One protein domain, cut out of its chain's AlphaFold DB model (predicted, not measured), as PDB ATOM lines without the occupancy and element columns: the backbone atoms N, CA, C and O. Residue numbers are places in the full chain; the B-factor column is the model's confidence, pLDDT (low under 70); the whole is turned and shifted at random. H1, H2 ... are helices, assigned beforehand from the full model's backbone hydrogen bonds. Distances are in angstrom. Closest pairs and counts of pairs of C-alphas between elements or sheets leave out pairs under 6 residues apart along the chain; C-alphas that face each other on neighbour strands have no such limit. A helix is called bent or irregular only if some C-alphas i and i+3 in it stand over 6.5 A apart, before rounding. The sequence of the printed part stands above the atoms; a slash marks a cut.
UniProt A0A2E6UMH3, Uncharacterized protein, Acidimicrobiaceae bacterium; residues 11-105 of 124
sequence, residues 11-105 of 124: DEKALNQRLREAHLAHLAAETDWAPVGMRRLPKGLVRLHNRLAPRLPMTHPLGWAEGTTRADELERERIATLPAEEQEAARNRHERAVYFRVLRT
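Overview. This is residues 11 to 105 of the 124 residues of an uncharacterized protein of Acidimicrobiaceae bacterium (UniProt A0A2E6UMH3). H1 spans the open end of a hairpin of H3 and H4, making a triangle of helices, with H2 near H1's last residues. The printed part has 95 residues, four named helices in order and no named strand: all helix. It is compact, radius of gyration of the C-alphas 13.9 A, and elongated, spanning 44 by 26 by 23 A.

Arrangement. Start at H1, residues 11 to 29; its residues 11 to 16 alone touch H4, residues 84 to 99, about perpendicular at 76 degrees, C-alphas 12 and 97 closest at 4.7 A. Its residues 19 to 26 alone touch H3, residues 70 to 80, C-alphas 23 and 71 closest at 5.2 A. H2, residues 43 to 52, between long links, is close to H1 but not clearly touching. In H4, 10 of 12 O i to N i+4 pairs are within hydrogen-bond range; in H1, H2 and H3 every pair is.

Along the chain. Find C-alpha 11 at (162.947, 63.060, 187.612); H1 runs 27.5 A. H4 is only just irregular, with C-alphas 85 and 88 6.8 A apart, and it ends at C-alpha 99 at (161.354, 61.885, 174.183).

Size, cuts and confidence. The printed part has no cut; pLDDT is under 70 at residues 103 to 105.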
ATOM      1  N   ASP A  11     161.674  63.759 187.822       92.31
ATOM      2  CA  ASP A  11     162.947  63.060 187.612       92.31
ATOM      3  C   ASP A  11     163.431  63.158 186.160       92.31
ATOM      4  O   ASP A  11     164.616  63.369 185.909       92.31
ATOM      5  N   GLU A  12     162.526  63.021 185.187       93.75
ATOM      6  CA  GLU A  12     162.848  63.154 183.760       93.75
ATOM      7  C   GLU A  12     163.266  64.584 183.409       93.75
ATOM      8  O   GLU A  12     164.211  64.787 182.643       93.75
ATOM      9  N   LYS A  13     162.602  65.587 183.997       93.31
ATOM     10  CA  LYS A  13     162.975  67.001 183.838       93.31
ATOM     11  C   LYS A  13     164.346  67.285 184.450       93.31
ATOM     12  O   LYS A  13     165.180  67.902 183.788       93.31
ATOM     13  N   ALA A  14     164.596  66.799 185.666       95.69
ATOM     14  CA  ALA A  14     165.873  66.959 186.354       95.69
ATOM     15  C   ALA A  14     167.016  66.268 185.594       95.69
ATOM     16  O   ALA A  14     168.077  66.861 185.395       95.69
ATOM     17  N   LEU A  15     166.781  65.050 185.092       96.31
ATOM     18  CA  LEU A  15     167.728  64.337 184.235       96.31
ATOM     19  C   LEU A  15     168.040  65.143 182.970       96.31
ATOM     20  O   LEU A  15     169.208  65.357 182.657       96.31
ATOM     21  N   ASN A  16     167.020  65.641 182.267       94.38
ATOM     22  CA  ASN A  16     167.225  66.480 181.086       94.38
ATOM     23  C   ASN A  16     168.045  67.732 181.394       94.38
ATOM     24  O   ASN A  16     168.956  68.059 180.637       94.38
ATOM     25  N   GLN A  17     167.750  68.429 182.488       94.12
ATOM     26  CA  GLN A  17     168.512  69.615 182.855       94.12
ATOM     27  C   GLN A  17     169.986  69.280 183.115       94.12
ATOM     28  O   GLN A  17     170.862  69.903 182.516       94.12
ATOM     29  N   ARG A  18     170.260  68.221 183.886       96.81
ATOM     30  CA  ARG A  18     171.628  67.749 184.148       96.81
ATOM     31  C   ARG A  18     172.374  67.380 182.865       96.81
ATOM     32  O   ARG A  18     173.528  67.762 182.695       96.81
ATOM     33  N   LEU A  19     171.729  66.652 181.950       97.25
ATOM     34  CA  LEU A  19     172.342  66.258 180.675       97.25
ATOM     35  C   LEU A  19     172.627  67.469 179.786       97.25
ATOM     36  O   LEU A  19     173.667  67.519 179.130       97.25
ATOM     37  N   ARG A  20     171.736  68.468 179.789       94.62
ATOM     38  CA  ARG A  20     171.950  69.722 179.063       94.62
ATOM     39  C   ARG A  20     173.165  70.461 179.605       94.62
ATOM     40  O   ARG A  20     174.030  70.844 178.825       94.62
ATOM     41  N   GLU A  21     173.236  70.652 180.918       95.06
ATOM     42  CA  GLU A  21     174.341  71.349 181.582       95.06
ATOM     43  C   GLU A  21     175.676  70.634 181.347       95.06
ATOM     44  O   GLU A  21     176.639  71.260 180.900       95.06
ATOM     45  N   ALA A  22     175.713  69.310 181.531       96.81
ATOM     46  CA  ALA A  22     176.896  68.495 181.266       96.81
ATOM     47  C   ALA A  22     177.353  68.599 179.804       96.81
ATOM     48  O   ALA A  22     178.545  68.738 179.523       96.81
ATOM     49  N   HIS A  23     176.414  68.578 178.852       96.56
ATOM     50  CA  HIS A  23     176.770  68.700 177.446       96.56
ATOM     51  C   HIS A  23     177.259  70.107 177.081       96.56
ATOM     52  O   HIS A  23     178.216  70.238 176.324       96.56
ATOM     53  N   LEU A  24     176.664  71.165 177.640       94.75
ATOM     54  CA  LEU A  24     177.144  72.534 177.430       94.75
ATOM     55  C   LEU A  24     178.558  72.739 177.995       94.75
ATOM     56  O   LEU A  24     179.369  73.404 177.352       94.75
ATOM     57  N   ALA A  25     178.876  72.133 179.142       95.31
ATOM     58  CA  ALA A  25     180.234  72.130 179.685       95.31
ATOM     59  C   ALA A  25     181.220  71.421 178.741       95.31
ATOM     60  O   ALA A  25     182.304  71.938 178.475       95.31
ATOM     61  N   HIS A  26     180.823  70.285 178.162       95.88
ATOM     62  CA  HIS A  26     181.619  69.600 177.143       95.88
ATOM     63  C   HIS A  26     181.849  70.469 175.895       95.88
ATOM     64  O   HIS A  26     182.982  70.572 175.437       95.88
ATOM     65  N   LEU A  27     180.827  71.166 175.385       94.94
ATOM     66  CA  LEU A  27     180.972  72.057 174.222       94.94
ATOM     67  C   LEU A  27     181.884  73.264 174.482       94.94
ATOM     68  O   LEU A  27     182.458  73.810 173.539       94.94
ATOM     69  N   ALA A  28     182.024  73.693 175.739       91.94
ATOM     70  CA  ALA A  28     182.987  74.725 176.105       91.94
ATOM     71  C   ALA A  28     184.441  74.242 175.935       91.94
ATOM     72  O   ALA A  28     185.300  75.043 175.571       91.94
ATOM     73  N   ALA A  29     184.699  72.947 176.148       93.31
ATOM     74  CA  ALA A  29     186.002  72.320 175.920       93.31
ATOM     75  C   ALA A  29     186.199  71.874 174.457       93.31
ATOM     76  O   ALA A  29     187.284  72.032 173.903       93.31
ATOM     77  N   GLU A  30     185.148  71.370 173.805       93.88
ATOM     78  CA  GLU A  30     185.181  70.801 172.452       93.88
ATOM     79  C   GLU A  30     184.224  71.536 171.504       93.88
ATOM     80  O   GLU A  30     183.146  71.068 171.136       93.88
ATOM     81  N   THR A  31     184.625  72.737 171.087       91.69
ATOM     82  CA  THR A  31     183.742  73.629 170.316       91.69
ATOM     83  C   THR A  31     183.378  73.124 168.914       91.69
ATOM     84  O   THR A  31     182.352  73.543 168.378       91.69
ATOM     85  N   ASP A  32     184.168  72.235 168.300       94.19
ATOM     86  CA  ASP A  32     183.864  71.601 167.006       94.19
ATOM     87  C   ASP A  32     183.281  70.190 167.117       94.19
ATOM     88  O   ASP A  32     183.194  69.482 166.110       94.19
ATOM     89  N   TRP A  33     182.824  69.802 168.309       95.31
ATOM     90  CA  TRP A  33     182.127  68.542 168.499       95.31
ATOM     91  C   TRP A  33     180.795  68.507 167.734       95.31
ATOM     92  O   TRP A  33     180.006  69.456 167.759       95.31
ATOM     93  N   ALA A  34     180.527  67.377 167.079       94.69
ATOM     94  CA  ALA A  34     179.253  67.074 166.441       94.69
ATOM     95  C   ALA A  34     178.912  65.583 166.615       94.69
ATOM     96  O   ALA A  34     179.821  64.739 166.570       94.69
ATOM     97  N   PRO A  35     177.618  65.227 166.737       93.62
ATOM     98  CA  PRO A  35     177.203  63.830 166.784       93.62
ATOM     99  C   PRO A  35     177.568  63.125 165.473       93.62
ATOM    100  O   PRO A  35     177.681  63.761 164.422       93.62
ATOM    101  N   VAL A  36     177.717  61.795 165.510       89.25
ATOM    102  CA  VAL A  36     178.181  60.984 164.363       89.25
ATOM    103  C   VAL A  36     177.418  61.305 163.072       89.25
ATOM    104  O   VAL A  36     178.041  61.539 162.037       89.25
ATOM    105  N   GLY A  37     176.086  61.421 163.142       87.56
ATOM    106  CA  GLY A  37     175.231  61.738 161.990       87.56
ATOM    107  C   GLY A  37     175.448  63.129 161.371       87.56
ATOM    108  O   GLY A  37     174.971  63.393 160.269       87.56
ATOM    109  N   MET A  38     176.182  64.015 162.048       89.69
ATOM    110  CA  MET A  38     176.444  65.397 161.631       89.69
ATOM    111  C   MET A  38     177.935  65.700 161.422       89.69
ATOM    112  O   MET A  38     178.280  66.831 161.089       89.69
ATOM    113  N   ARG A  39     178.828  64.705 161.520       87.88
ATOM    114  CA  ARG A  39     180.281  64.890 161.310       87.88
ATOM    115  C   ARG A  39     180.662  65.377 159.907       87.88
ATOM    116  O   ARG A  39     181.754  65.898 159.722       87.88
ATOM    117  N   ARG A  40     179.764  65.229 158.927       90.81
ATOM    118  CA  ARG A  40     179.935  65.755 157.561       90.81
ATOM    119  C   ARG A  40     179.784  67.278 157.456       90.81
ATOM    120  O   ARG A  40     180.077  67.835 156.404       90.81
ATOM    121  N   LEU A  41     179.274  67.947 158.494       91.25
ATOM    122  CA  LEU A  41     179.125  69.399 158.487       91.25
ATOM    123  C   LEU A  41     180.501  70.087 158.540       91.25
ATOM    124  O   LEU A  41     181.401  69.609 159.233       91.25
ATOM    125  N   PRO A  42     180.677  71.240 157.871       94.88
ATOM    126  CA  PRO A  42     181.904  72.017 157.992       94.88
ATOM    127  C   PRO A  42     182.173  72.425 159.446       94.88
ATOM    128  O   PRO A  42     181.286  72.947 160.123       94.88
ATOM    129  N   LYS A  43     183.422  72.281 159.914       93.50
ATOM    130  CA  LYS A  43     183.808  72.613 161.302       93.50
ATOM    131  C   LYS A  43     183.438  74.041 161.712       93.50
ATOM    132  O   LYS A  43     183.045  74.267 162.850       93.50
ATOM    133  N   GLY A  44     183.540  75.005 160.794       95.06
ATOM    134  CA  GLY A  44     183.152  76.396 161.057       95.06
ATOM    135  C   GLY A  44     181.667  76.549 161.400       95.06
ATOM    136  O   GLY A  44     181.328  77.278 162.330       95.06
ATOM    137  N   LEU A  45     180.794  75.807 160.710       94.88
ATOM    138  CA  LEU A  45     179.356  75.798 160.976       94.88
ATOM    139  C   LEU A  45     179.044  75.147 162.328       94.88
ATOM    140  O   LEU A  45     178.262  75.692 163.102       94.88
ATOM    141  N   VAL A  46     179.702  74.025 162.637       95.38
ATOM    142  CA  VAL A  46     179.565  73.335 163.930       95.38
ATOM    143  C   VAL A  46     179.973  74.256 165.083       95.38
ATOM    144  O   VAL A  46     179.204  74.447 166.021       95.38
ATOM    145  N   ARG A  47     181.136  74.914 164.975       95.00
ATOM    146  CA  ARG A  47     181.616  75.878 165.978       95.00
ATOM    147  C   ARG A  47     180.653  77.041 166.175       95.00
ATOM    148  O   ARG A  47     180.397  77.433 167.312       95.00
ATOM    149  N   LEU A  48     180.122  77.598 165.084       94.25
ATOM    150  CA  LEU A  48     179.141  78.679 165.155       94.25
ATOM    151  C   LEU A  48     177.874  78.219 165.885       94.25
ATOM    152  O   LEU A  48     177.452  78.883 166.830       94.25
ATOM    153  N   HIS A  49     177.308  77.070 165.504       94.38
ATOM    154  CA  HIS A  49     176.117  76.512 166.152       94.38
ATOM    155  C   HIS A  49     176.347  76.255 167.642       94.38
ATOM    156  O   HIS A  49     175.577  76.727 168.478       94.38
ATOM    157  N   ASN A  50     177.443  75.581 167.992       94.06
ATOM    158  CA  ASN A  50     177.786  75.260 169.378       94.06
ATOM    159  C   ASN A  50     178.026  76.521 170.222       94.06
ATOM    160  O   ASN A  50     177.670  76.556 171.398       94.06
ATOM    161  N   ARG A  51     178.554  77.598 169.624       92.56
ATOM    162  CA  ARG A  51     178.675  78.908 170.283       92.56
ATOM    163  C   ARG A  51     177.309  79.557 170.528       92.56
ATOM    164  O   ARG A  51     177.146  80.258 171.528       92.56
ATOM    165  N   LEU A  52     176.339  79.370 169.639       92.31
ATOM    166  CA  LEU A  52     175.005  79.962 169.766       92.31
ATOM    167  C   LEU A  52     174.093  79.186 170.723       92.31
ATOM    168  O   LEU A  52     173.317  79.809 171.443       92.31
ATOM    169  N   ALA A  53     174.228  77.860 170.790       89.75
ATOM    170  CA  ALA A  53     173.379  76.985 171.600       89.75
ATOM    171  C   ALA A  53     173.194  77.401 173.082       89.75
ATOM    172  O   ALA A  53     172.064  77.401 173.566       89.75
ATOM    173  N   PRO A  54     174.233  77.808 173.842       87.50
ATOM    174  CA  PRO A  54     174.036  78.266 175.221       87.50
ATOM    175  C   PRO A  54     173.447  79.681 175.332       87.50
ATOM    176  O   PRO A  54     173.031  80.077 176.416       87.50
ATOM    177  N   ARG A  55     173.451  80.470 174.249       89.25
ATOM    178  CA  ARG A  55     173.111  81.905 174.261       89.25
ATOM    179  C   ARG A  55     171.699  82.200 173.770       89.25
ATOM    180  O   ARG A  55     171.171  83.262 174.079       89.25
ATOM    181  N   LEU A  56     171.108  81.298 172.991       87.00
ATOM    182  CA  LEU A  56     169.799  81.499 172.379       87.00
ATOM    183  C   LEU A  56     168.774  80.514 172.961       87.00
ATOM    184  O   LEU A  56     169.007  79.306 172.930       87.00
ATOM    185  N   PRO A  57     167.611  80.991 173.446       72.38
ATOM    186  CA  PRO A  57     166.626  80.160 174.145       72.38
ATOM    187  C   PRO A  57     165.999  79.051 173.278       72.38
ATOM    188  O   PRO A  57     165.443  78.105 173.825       72.38
ATOM    189  N   MET A  58     166.123  79.136 171.950       77.75
ATOM    190  CA  MET A  58     165.551  78.196 170.971       77.75
ATOM    191  C   MET A  58     166.613  77.357 170.239       77.75
ATOM    192  O   MET A  58     166.284  76.575 169.348       77.75
ATOM    193  N   THR A  59     167.896  77.521 170.572       84.31
ATOM    194  CA  THR A  59     168.986  76.807 169.898       84.31
ATOM    195  C   THR A  59     169.503  75.712 170.812       84.31
ATOM    196  O   THR A  59     170.312  75.945 171.702       84.31
ATOM    197  N   HIS A  60     169.038  74.489 170.597       87.62
ATOM    198  CA  HIS A  60     169.573  73.344 171.322       87.62
ATOM    199  C   HIS A  60     170.898  72.854 170.710       87.62
ATOM    200  O   HIS A  60     171.141  73.055 169.512       87.62
ATOM    201  N   PRO A  61     171.762  72.197 171.506       91.56
ATOM    202  CA  PRO A  61     172.947  71.524 170.987       91.56
ATOM    203  C   PRO A  61     172.627  70.540 169.856       91.56
ATOM    204  O   PRO A  61     171.542  69.950 169.821       91.56
ATOM    205  N   LEU A  62     173.581  70.331 168.948       93.12
ATOM    206  CA  LEU A  62     173.446  69.317 167.900       93.12
ATOM    207  C   LEU A  62     173.226  67.934 168.530       93.12
ATOM    208  O   LEU A  62     173.943  67.541 169.447       93.12
ATOM    209  N   GLY A  63     172.224  67.200 168.047       92.12
ATOM    210  CA  GLY A  63     171.871  65.881 168.578       92.12
ATOM    211  C   GLY A  63     171.056  65.896 169.877       92.12
ATOM    212  O   GLY A  63     170.728  64.823 170.390       92.12
ATOM    213  N   TRP A  64     170.708  67.075 170.418       93.44
ATOM    214  CA  TRP A  64     169.902  67.203 171.640       93.44
ATOM    215  C   TRP A  64     168.534  66.540 171.505       93.44
ATOM    216  O   TRP A  64     168.139  65.755 172.369       93.44
ATOM    217  N   ALA A  65     167.831  66.838 170.411       90.50
ATOM    218  CA  ALA A  65     166.495  66.320 170.162       90.50
ATOM    219  C   ALA A  65     166.505  64.802 169.967       90.50
ATOM    220  O   ALA A  65     165.547  64.148 170.353       90.50
ATOM    221  N   GLU A  66     167.575  64.231 169.416       90.56
ATOM    222  CA  GLU A  66     167.717  62.800 169.140       90.56
ATOM    223  C   GLU A  66     168.285  62.008 170.327       90.56
ATOM    224  O   GLU A  66     168.278  60.781 170.292       90.56
ATOM    225  N   GLY A  67     168.780  62.674 171.375       94.00
ATOM    226  CA  GLY A  67     169.466  61.994 172.478       94.00
ATOM    227  C   GLY A  67     170.834  61.435 172.074       94.00
ATOM    228  O   GLY A  67     171.253  60.384 172.562       94.00
ATOM    229  N   THR A  68     171.515  62.104 171.142       95.31
ATOM    230  CA  THR A  68     172.824  61.697 170.591       95.31
ATOM    231  C   THR A  68     173.957  62.616 171.041       95.31
ATOM    232  O   THR A  68     175.027  62.636 170.439       95.31
ATOM    233  N   THR A  69     173.730  63.396 172.100       96.06
ATOM    234  CA  THR A  69     174.777  64.237 172.683       96.06
ATOM    235  C   THR A  69     175.827  63.403 173.406       96.06
ATOM    236  O   THR A  69     175.541  62.290 173.854       96.06
ATOM    237  N   ARG A  70     177.023  63.968 173.617       95.81
ATOM    238  CA  ARG A  70     178.049  63.317 174.446       95.81
ATOM    239  C   ARG A  70     177.545  63.004 175.861       95.81
ATOM    240  O   ARG A  70     177.886  61.964 176.409       95.81
ATOM    241  N   ALA A  71     176.704  63.862 176.442       97.25
ATOM    242  CA  ALA A  71     176.114  63.595 177.755       97.25
ATOM    243  C   ALA A  71     175.140  62.407 177.722       97.25
ATOM    244  O   ALA A  71     175.118  61.617 178.659       97.25
ATOM    245  N   ASP A  72     174.367  62.246 176.644       97.56
ATOM    246  CA  ASP A  72     173.486  61.085 176.477       97.56
ATOM    247  C   ASP A  72     174.274  59.782 176.271       97.56
ATOM    248  O   ASP A  72     173.843  58.728 176.729       97.56
ATOM    249  N   GLU A  73     175.421  59.831 175.586       96.50
ATOM    250  CA  GLU A  73     176.340  58.689 175.482       96.50
ATOM    251  C   GLU A  73     176.879  58.283 176.855       96.50
ATOM    252  O   GLU A  73     176.736  57.128 177.241       96.50
ATOM    253  N   LEU A  74     177.405  59.244 177.619       97.56
ATOM    254  CA  LEU A  74     177.914  59.004 178.971       97.56
ATOM    255  C   LEU A  74     176.824  58.509 179.931       97.56
ATOM    256  O   LEU A  74     177.090  57.669 180.785       97.56
ATOM    257  N   GLU A  75     175.587  58.989 179.796       98.19
ATOM    258  CA  GLU A  75     174.464  58.487 180.591       98.19
ATOM    259  C   GLU A  75     174.145  57.030 180.245       98.19
ATOM    260  O   GLU A  75     173.925  56.231 181.152       98.19
ATOM    261  N   ARG A  76     174.186  56.643 178.964       97.75
ATOM    262  CA  ARG A  76     174.042  55.234 178.562       97.75
ATOM    263  C   ARG A  76     175.179  54.367 179.103       97.75
ATOM    264  O   ARG A  76     174.908  53.275 179.597       97.75
ATOM    265  N   GLU A  77     176.418  54.858 179.058       98.00
ATOM    266  CA  GLU A  77     177.579  54.188 179.658       98.00
ATOM    267  C   GLU A  77     177.381  54.007 181.176       98.00
ATOM    268  O   GLU A  77     177.512  52.896 181.685       98.00
ATOM    269  N   ARG A  78     176.954  55.055 181.895       97.69
ATOM    270  CA  ARG A  78     176.628  54.996 183.330       97.69
ATOM    271  C   ARG A  78     175.528  53.976 183.621       97.69
ATOM    272  O   ARG A  78     175.652  53.197 184.561       97.69
ATOM    273  N   ILE A  79     174.459  53.961 182.828       97.94
ATOM    274  CA  ILE A  79     173.357  53.006 182.991       97.94
ATOM    275  C   ILE A  79     173.854  51.569 182.810       97.94
ATOM    276  O   ILE A  79     173.458  50.701 183.580       97.94
ATOM    277  N   ALA A  80     174.754  51.317 181.857       97.25
ATOM    278  CA  ALA A  80     175.327  49.989 181.641       97.25
ATOM    279  C   ALA A  80     176.169  49.483 182.829       97.25
ATOM    280  O   ALA A  80     176.332  48.275 182.982       97.25
ATOM    281  N   THR A  81     176.673  50.383 183.681       97.56
ATOM    282  CA  THR A  81     177.401  50.023 184.913       97.56
ATOM    283  C   THR A  81     176.509  49.771 186.131       97.56
ATOM    284  O   THR A  81     177.018  49.372 187.176       97.56
ATOM    285  N   LEU A  82     175.194  50.004 186.031       96.88
ATOM    286  CA  LEU A  82     174.258  49.749 187.130       96.88
ATOM    287  C   LEU A  82     173.966  48.246 187.294       96.88
ATOM    288  O   LEU A  82     174.078  47.494 186.317       96.88
ATOM    289  N   PRO A  83     173.519  47.813 188.489       97.25
ATOM    290  CA  PRO A  83     172.944  46.483 188.689       97.25
ATOM    291  C   PRO A  83     171.822  46.195 187.683       97.25
ATOM    292  O   PRO A  83     171.060  47.099 187.329       97.25
ATOM    293  N   ALA A  84     171.726  44.953 187.200       93.94
ATOM    294  CA  ALA A  84     170.848  44.564 186.090       93.94
ATOM    295  C   ALA A  84     169.375  44.939 186.332       93.94
ATOM    296  O   ALA A  84     168.691  45.409 185.421       93.94
ATOM    297  N   GLU A  85     168.927  44.793 187.573       93.69
ATOM    298  CA  GLU A  85     167.601  45.134 188.076       93.69
ATOM    299  C   GLU A  85     167.275  46.637 187.995       93.69
ATOM    300  O   GLU A  85     166.112  47.014 187.853       93.69
ATOM    301  N   GLU A  86     168.287  47.508 188.024       93.50
ATOM    302  CA  GLU A  86     168.123  48.963 187.934       93.50
ATOM    303  C   GLU A  86     168.269  49.490 186.500       93.50
ATOM    304  O   GLU A  86     167.769  50.575 186.176       93.50
ATOM    305  N   GLN A  87     168.941  48.738 185.622       95.38
ATOM    306  CA  GLN A  87     169.264  49.207 184.274       95.38
ATOM    307  C   GLN A  87     168.018  49.525 183.456       95.38
ATOM    308  O   GLN A  87     167.986  50.537 182.762       95.38
ATOM    309  N   GLU A  88     166.994  48.674 183.514       93.12
ATOM    310  CA  GLU A  88     165.775  48.863 182.727       93.12
ATOM    311  C   GLU A  88     165.046  50.152 183.120       93.12
ATOM    312  O   GLU A  88     164.732  50.978 182.262       93.12
ATOM    313  N   ALA A  89     164.860  50.378 184.421       91.62
ATOM    314  CA  ALA A  89     164.233  51.594 184.924       91.62
ATOM    315  C   ALA A  89     165.038  52.848 184.543       91.62
ATOM    316  O   ALA A  89     164.462  53.874 184.168       91.62
ATOM    317  N   ALA A  90     166.370  52.773 184.600       94.75
ATOM    318  CA  ALA A  90     167.236  53.883 184.229       94.75
ATOM    319  C   ALA A  90     167.237  54.155 182.712       94.75
ATOM    320  O   ALA A  90     167.146  55.319 182.315       94.75
ATOM    321  N   ARG A  91     167.251  53.108 181.869       94.94
ATOM    322  CA  ARG A  91     167.086  53.219 180.406       94.94
ATOM    323  C   ARG A  91     165.755  53.875 180.060       94.94
ATOM    324  O   ARG A  91     165.744  54.885 179.363       94.94
ATOM    325  N   ASN A  92     164.657  53.383 180.630       92.56
ATOM    326  CA  ASN A  92     163.324  53.935 180.394       92.56
ATOM    327  C   ASN A  92     163.237  55.411 180.810       92.56
ATOM    328  O   ASN A  92     162.691  56.235 180.072       92.56
ATOM    329  N   ARG A  93     163.821  55.787 181.956       93.25
ATOM    330  CA  ARG A  93     163.881  57.192 182.394       93.25
ATOM    331  C   ARG A  93     164.676  58.060 181.412       93.25
ATOM    332  O   ARG A  93     164.238  59.166 181.095       93.25
ATOM    333  N   HIS A  94     165.818  57.579 180.917       95.56
ATOM    334  CA  HIS A  94     166.627  58.301 179.928       95.56
ATOM    335  C   HIS A  94     165.890  58.474 178.598       95.56
ATOM    336  O   HIS A  94     165.817  59.588 178.079       95.56
ATOM    337  N   GLU A  95     165.264  57.416 178.088       93.00
ATOM    338  CA  GLU A  95     164.477  57.459 176.853       93.00
ATOM    339  C   GLU A  95     163.292  58.419 176.947       93.00
ATOM    340  O   GLU A  95     163.043  59.192 176.018       93.00
ATOM    341  N   ARG A  96     162.582  58.418 178.080       91.31
ATOM    342  CA  ARG A  96     161.487  59.359 178.346       91.31
ATOM    343  C   ARG A  96     161.980  60.796 178.426       91.31
ATOM    344  O   ARG A  96     161.394  61.673 177.791       91.31
ATOM    345  N   ALA A  97     163.084  61.038 179.133       93.12
ATOM    346  CA  ALA A  97     163.703  62.356 179.184       93.12
ATOM    347  C   ALA A  97     164.028  62.854 177.764       93.12
ATOM    348  O   ALA A  97     163.606  63.945 177.388       93.12
ATOM    349  N   VAL A  98     164.665  62.028 176.930       93.06
ATOM    350  CA  VAL A  98     164.945  62.347 175.522       93.06
ATOM    351  C   VAL A  98     163.661  62.598 174.719       93.06
ATOM    352  O   VAL A  98     163.598  63.562 173.954       93.06
ATOM    353  N   TYR A  99     162.630  61.767 174.893       89.62
ATOM    354  CA  TYR A  99     161.354  61.885 174.183       89.62
ATOM    355  C   TYR A  99     160.675  63.239 174.409       89.62
ATOM    356  O   TYR A  99     160.265  63.877 173.442       89.62
ATOM    357  N   PHE A 100     160.636  63.716 175.652       89.69
ATOM    358  CA  PHE A 100     159.969  64.970 176.010       89.69
ATOM    359  C   PHE A 100     160.783  66.243 175.732       89.69
ATOM    360  O   PHE A 100     160.326  67.336 176.064       89.69
ATOM    361  N   ARG A 101     161.971  66.156 175.114       90.12
ATOM    362  CA  ARG A 101     162.758  67.350 174.737       90.12
ATOM    363  C   ARG A 101     162.101  68.180 173.636       90.12
ATOM    364  O   ARG A 101     162.358  69.376 173.556       90.12
ATOM    365  N   VAL A 102     161.308  67.550 172.773       81.50
ATOM    366  CA  VAL A 102     160.638  68.191 171.635       81.50
ATOM    367  C   VAL A 102     159.242  67.600 171.451       81.50
ATOM    368  O   VAL A 102     159.010  66.440 171.785       81.50
ATOM    369  N   LEU A 103     158.314  68.377 170.885       68.12
ATOM    370  CA  LEU A 103     157.026  67.852 170.429       68.12
ATOM    371  C   LEU A 103     157.283  66.905 169.251       68.12
ATOM    372  O   LEU A 103     157.550  67.341 168.131       68.12
ATOM    373  N   ARG A 104     157.280  65.596 169.518       65.88
ATOM    374  CA  ARG A 104     157.525  64.567 168.504       65.88
ATOM    375  C   ARG A 104     156.222  64.177 167.816       65.88
ATOM    376  O   ARG A 104     155.222  63.919 168.471       65.88
ATOM    377  N   THR A 105     156.272  64.054 166.492       58.62
ATOM    378  CA  THR A 105     155.222  63.405 165.685       58.62
ATOM    379  C   THR A 105     155.423  61.892 165.570       58.62
ATOM    380  O   THR A 105     154.570  61.187 165.039       58.62
TER     381      THR A 105